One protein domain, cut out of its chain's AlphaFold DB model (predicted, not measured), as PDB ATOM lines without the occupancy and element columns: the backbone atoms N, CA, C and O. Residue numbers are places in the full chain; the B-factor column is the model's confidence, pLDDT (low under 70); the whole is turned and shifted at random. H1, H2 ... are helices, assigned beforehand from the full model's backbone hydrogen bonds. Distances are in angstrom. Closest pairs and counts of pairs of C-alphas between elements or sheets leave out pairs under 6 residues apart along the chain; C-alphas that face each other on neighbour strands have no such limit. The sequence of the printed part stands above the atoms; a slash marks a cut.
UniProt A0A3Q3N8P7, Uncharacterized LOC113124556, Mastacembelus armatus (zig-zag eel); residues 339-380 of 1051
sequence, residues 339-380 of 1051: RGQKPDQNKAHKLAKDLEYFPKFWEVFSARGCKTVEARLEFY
ATOM      1  N   ARG A 339     152.432 163.387 151.975       78.75
ATOM      2  CA  ARG A 339     153.377 164.213 152.748       78.75
ATOM      3  C   ARG A 339     154.751 163.540 152.947       78.75
ATOM      4  O   ARG A 339     155.489 163.905 153.857       78.75
ATOM      5  N   GLY A 340     155.094 162.544 152.122       76.69
ATOM      6  CA  GLY A 340     156.394 161.859 152.123       76.69
ATOM      7  C   GLY A 340     156.646 160.914 153.305       76.69
ATOM      8  O   GLY A 340     157.744 160.374 153.426       76.69
ATOM      9  N   GLN A 341     155.662 160.689 154.179       76.12
ATOM     10  CA  GLN A 341     155.799 159.812 155.342       76.12
ATOM     11  C   GLN A 341     155.402 158.365 155.020       76.12
ATOM     12  O   GLN A 341     154.564 158.095 154.157       76.12
ATOM     13  N   LYS A 342     155.974 157.407 155.760       79.06
ATOM     14  CA  LYS A 342     155.508 156.013 155.733       79.06
ATOM     15  C   LYS A 342     154.072 155.951 156.284       79.06
ATOM     16  O   LYS A 342     153.848 156.489 157.368       79.06
ATOM     17  N   PRO A 343     153.116 155.305 155.591       84.12
ATOM     18  CA  PRO A 343     151.760 155.125 156.101       84.12
ATOM     19  C   PRO A 343     151.737 154.392 157.446       84.12
ATOM     20  O   PRO A 343     152.212 153.263 157.550       84.12
ATOM     21  N   ASP A 344     151.154 155.027 158.456       80.25
ATOM     22  CA  ASP A 344     151.021 154.504 159.813       80.25
ATOM     23  C   ASP A 344     149.535 154.253 160.109       80.25
ATOM     24  O   ASP A 344     148.743 155.179 160.319       80.25
ATOM     25  N   GLN A 345     149.152 152.975 160.110       79.00
ATOM     26  CA  GLN A 345     147.774 152.556 160.351       79.00
ATOM     27  C   GLN A 345     147.303 152.906 161.777       79.00
ATOM     28  O   GLN A 345     146.127 153.198 161.978       79.00
ATOM     29  N   ASN A 346     148.203 152.958 162.767       72.50
ATOM     30  CA  ASN A 346     147.860 153.283 164.152       72.50
ATOM     31  C   ASN A 346     147.596 154.784 164.340       72.50
ATOM     32  O   ASN A 346     146.632 155.150 165.022       72.50
ATOM     33  N   LYS A 347     148.400 155.654 163.711       77.12
ATOM     34  CA  LYS A 347     148.124 157.104 163.603       77.12
ATOM     35  C   LYS A 347     146.804 157.352 162.891       77.12
ATOM     36  O   LYS A 347     145.972 158.105 163.393       77.12
ATOM     37  N   ALA A 348     146.568 156.649 161.788       76.88
ATOM     38  CA  ALA A 348     145.322 156.732 161.043       76.88
ATOM     39  C   ALA A 348     144.100 156.259 161.859       76.88
ATOM     40  O   ALA A 348     143.063 156.916 161.817       76.88
ATOM     41  N   HIS A 349     144.220 155.195 162.664       77.19
ATOM     42  CA  HIS A 349     143.155 154.716 163.558       77.19
ATOM     43  C   HIS A 349     142.764 155.720 164.652       77.19
ATOM     44  O   HIS A 349     141.568 155.876 164.912       77.19
ATOM     45  N   LYS A 350     143.729 156.392 165.303       76.12
ATOM     46  CA  LYS A 350     143.402 157.404 166.327       76.12
ATOM     47  C   LYS A 350     142.859 158.688 165.706       76.12
ATOM     48  O   LYS A 350     141.822 159.161 166.151       76.12
ATOM     49  N   LEU A 351     143.463 159.161 164.614       82.19
ATOM     50  CA  LEU A 351     142.935 160.286 163.835       82.19
ATOM     51  C   LEU A 351     141.488 160.048 163.412       82.19
ATOM     52  O   LEU A 351     140.648 160.927 163.595       82.19
ATOM     53  N   ALA A 352     141.202 158.854 162.885       77.69
ATOM     54  CA  ALA A 352     139.848 158.447 162.560       77.69
ATOM     55  C   ALA A 352     138.954 158.492 163.803       77.69
ATOM     56  O   ALA A 352     137.929 159.153 163.753       77.69
ATOM     57  N   LYS A 353     139.352 157.877 164.929       80.88
ATOM     58  CA  LYS A 353     138.529 157.806 166.151       80.88
ATOM     59  C   LYS A 353     138.104 159.180 166.690       80.88
ATOM     60  O   LYS A 353     136.996 159.300 167.198       80.88
ATOM     61  N   ASP A 354     138.938 160.206 166.547       79.94
ATOM     62  CA  ASP A 354     138.623 161.553 167.036       79.94
ATOM     63  C   ASP A 354     137.673 162.341 166.101       79.94
ATOM     64  O   ASP A 354     137.321 163.493 166.402       79.94
ATOM     65  N   LEU A 355     137.295 161.791 164.937       79.31
ATOM     66  CA  LEU A 355     136.286 162.391 164.059       79.31
ATOM     67  C   LEU A 355     134.865 162.158 164.595       79.31
ATOM     68  O   LEU A 355     134.585 161.214 165.322       79.31
ATOM     69  N   GLU A 356     133.942 163.026 164.190       79.38
ATOM     70  CA  GLU A 356     132.517 162.874 164.481       79.38
ATOM     71  C   GLU A 356     131.889 161.846 163.525       79.38
ATOM     72  O   GLU A 356     131.956 162.022 162.303       79.38
ATOM     73  N   TYR A 357     131.259 160.802 164.070       81.69
ATOM     74  CA  TYR A 357     130.541 159.778 163.306       81.69
ATOM     75  C   TYR A 357     129.029 159.825 163.541       81.69
ATOM     76  O   TYR A 357     128.540 160.296 164.569       81.69
ATOM     77  N   PHE A 358     128.275 159.310 162.573       70.75
ATOM     78  CA  PHE A 358     126.821 159.230 162.620       70.75
ATOM     79  C   PHE A 358     126.301 157.887 162.060       70.75
ATOM     80  O   PHE A 358     126.999 157.232 161.279       70.75
ATOM     81  N   PRO A 359     125.075 157.470 162.435       61.72
ATOM     82  CA  PRO A 359     124.257 158.017 163.526       61.72
ATOM     83  C   PRO A 359     124.883 157.728 164.905       61.72
ATOM     84  O   PRO A 359     125.500 156.684 165.092       61.72
ATOM     85  N   LYS A 360     124.704 158.630 165.885       53.41
ATOM     86  CA  LYS A 360     125.445 158.659 167.176       53.41
ATOM     87  C   LYS A 360     125.375 157.405 168.070       53.41
ATOM     88  O   LYS A 360     126.064 157.351 169.075       53.41
ATOM     89  N   PHE A 361     124.521 156.432 167.756       51.50
ATOM     90  CA  PHE A 361     124.441 155.153 168.478       51.50
ATOM     91  C   PHE A 361     125.283 154.042 167.818       51.50
ATOM     92  O   PHE A 361     125.664 153.087 168.484       51.50
ATOM     93  N   TRP A 362     125.565 154.161 166.516       58.53
ATOM     94  CA  TRP A 362     126.242 153.135 165.709       58.53
ATOM     95  C   TRP A 362     127.579 153.605 165.109       58.53
ATOM     96  O   TRP A 362     128.360 152.770 164.669       58.53
ATOM     97  N   GLU A 363     127.824 154.920 165.055       79.56
ATOM     98  CA  GLU A 363     129.091 155.552 164.632       79.56
ATOM     99  C   GLU A 363     129.649 155.056 163.273       79.56
ATOM    100  O   GLU A 363     130.854 154.974 163.049       79.56
ATOM    101  N   VAL A 364     128.753 154.756 162.325       76.94
ATOM    102  CA  VAL A 364     129.077 154.061 161.064       76.94
ATOM    103  C   VAL A 364     129.852 154.937 160.074       76.94
ATOM    104  O   VAL A 364     130.838 154.485 159.485       76.94
ATOM    105  N   PHE A 365     129.411 156.181 159.860       90.38
ATOM    106  CA  PHE A 365     129.900 157.068 158.797       90.38
ATOM    107  C   PHE A 365     130.479 158.373 159.358       90.38
ATOM    108  O   PHE A 365     129.896 158.972 160.257       90.38
ATOM    109  N   SER A 366     131.606 158.847 158.814       89.19
ATOM    110  CA  SER A 366     132.215 160.125 159.216       89.19
ATOM    111  C   SER A 366     131.372 161.303 158.729       89.19
ATOM    112  O   SER A 366     131.170 161.474 157.523       89.19
ATOM    113  N   ALA A 367     130.953 162.171 159.652       80.44
ATOM    114  CA  ALA A 367     130.119 163.347 159.387       80.44
ATOM    115  C   ALA A 367     130.778 164.387 158.458       80.44
ATOM    116  O   ALA A 367     130.111 165.291 157.958       80.44
ATOM    117  N   ARG A 368     132.095 164.285 158.228       84.88
ATOM    118  CA  ARG A 368     132.864 165.192 157.352       84.88
ATOM    119  C   ARG A 368     133.749 164.446 156.347       84.88
ATOM    120  O   ARG A 368     134.627 165.069 155.745       84.88
ATOM    121  N   GLY A 369     133.564 163.132 156.190       88.81
ATOM    122  CA  GLY A 369     134.427 162.275 155.371       88.81
ATOM    123  C   GLY A 369     135.910 162.471 155.705       88.81
ATOM    124  O   GLY A 369     136.294 162.457 156.875       88.81
ATOM    125  N   CYS A 370     136.731 162.725 154.682       88.75
ATOM    126  CA  CYS A 370     138.142 163.083 154.838       88.75
ATOM    127  C   CYS A 370     138.406 164.585 155.072       88.75
ATOM    128  O   CYS A 370     139.554 164.969 155.271       88.75
ATOM    129  N   LYS A 371     137.400 165.475 155.041       84.81
ATOM    130  CA  LYS A 371     137.615 166.938 154.908       84.81
ATOM    131  C   LYS A 371     138.400 167.581 156.061       84.81
ATOM    132  O   LYS A 371     138.954 168.659 155.889       84.81
ATOM    133  N   THR A 372     138.451 166.937 157.227       83.00
ATOM    134  CA  THR A 372     139.251 167.393 158.384       83.00
ATOM    135  C   THR A 372     140.472 166.515 158.672       83.00
ATOM    136  O   THR A 372     141.184 166.786 159.635       83.00
ATOM    137  N   VAL A 373     140.736 165.492 157.849       83.31
ATOM    138  CA  VAL A 373     141.833 164.538 158.067       83.31
ATOM    139  C   VAL A 373     143.183 165.230 157.977       83.31
ATOM    140  O   VAL A 373     143.979 165.065 158.884       83.31
ATOM    141  N   GLU A 374     143.432 166.051 156.957       78.81
ATOM    142  CA  GLU A 374     144.741 166.693 156.776       78.81
ATOM    143  C   GLU A 374     145.106 167.653 157.923       78.81
ATOM    144  O   GLU A 374     146.149 167.486 158.555       78.81
ATOM    145  N   ALA A 375     144.213 168.584 158.272       72.69
ATOM    146  CA  ALA A 375     144.434 169.531 159.370       72.69
ATOM    147  C   ALA A 375     144.520 168.855 160.757       72.69
ATOM    148  O   ALA A 375     145.116 169.403 161.681       72.69
ATOM    149  N   ARG A 376     143.936 167.660 160.925       74.25
ATOM    150  CA  ARG A 376     144.122 166.835 162.130       74.25
ATOM    151  C   ARG A 376     145.376 165.971 162.054       74.25
ATOM    152  O   ARG A 376     145.973 165.703 163.087       74.25
ATOM    153  N   LEU A 377     145.812 165.557 160.867       70.19
ATOM    154  CA  LEU A 377     147.005 164.735 160.683       70.19
ATOM    155  C   LEU A 377     148.260 165.462 161.167       70.19
ATOM    156  O   LEU A 377     149.138 164.823 161.730       70.19
ATOM    157  N   GLU A 378     148.303 166.789 161.071       63.19
ATOM    158  CA  GLU A 378     149.372 167.625 161.640       63.19
ATOM    159  C   GLU A 378     149.557 167.411 163.151       63.19
ATOM    160  O   GLU A 378     150.692 167.309 163.618       63.19
ATOM    161  N   PHE A 379     148.465 167.206 163.895       58.66
ATOM    162  CA  PHE A 379     148.494 166.860 165.320       58.66
ATOM    163  C   PHE A 379     149.069 165.453 165.588       58.66
ATOM    164  O   PHE A 379     149.655 165.235 166.644       58.66
ATOM    165  N   TYR A 380     148.981 164.511 164.638       58.00
ATOM    166  CA  TYR A 380     149.561 163.158 164.751       58.00
ATOM    167  C   TYR A 380     150.926 162.994 164.048       58.00
ATOM    168  O   TYR A 380     151.629 162.010 164.283       58.00
TER     169      TYR A 380
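Overview. This is residues 339 to 380 of the 1051 residues of the protein "Uncharacterized LOC113124556" of Mastacembelus armatus (zig-zag eel) (UniProt A0A3Q3N8P7). Two short helices, H1 and H2, pack steeply on each other, joined by a long loop that reaches away from them and folds back, while residues 340 to 346, of which 345 to 346 belong to H1, stick out. Near the far end of this loop, residues 357 to 358 pair with residues 365 to 366, antiparallel as strands do. The printed part has 42 residues, with two named helices in the order H1, H2 and no named strand; the class is all helix, though only 17 residues are in named elements. The whole is only just loose, close to compact, with a radius of gyration of the C-alphas of 11.2 A, and only just elongated, spanning 35 by 18 by 13 A.

Arrangement. H1, residues 345 to 353, and H2, residues 373 to 380, touch, with 6 pairs of C-alphas within 8 A. Their closest C-alphas, those of Lys 347 and Tyr 380, are 6.3 A apart. Their lines stand at a steep tilt of 66 degrees, and they run opposite ways, with centres 10.3 A apart. Every O i to N i+4 pair is within hydrogen-bond range in H1; in H2 it is 2 of 4, beside 4 of 5 O i to N i+3 pairs.

Along the chain. H1 begins with C-alpha 345 at (147.774, 152.556, 160.351) and measures 12.1 A from first to last C-alpha. The link passes Phe 361, with its C-alpha at (124.441, 155.153, 168.478). H2 measures 10.3 A and ends with C-alpha 380 at (149.561, 163.158, 164.751).

Size, cuts and confidence. The two C-alphas farthest apart, those of Gly 340 and Phe 361, are 36.5 A apart. The printed part has no cut. The link from H1 to H2, 19 residues, is long. The mean pLDDT of the printed part is 76.1; residues 359 to 362 and 378 to 380, the latter in H2, are under 70.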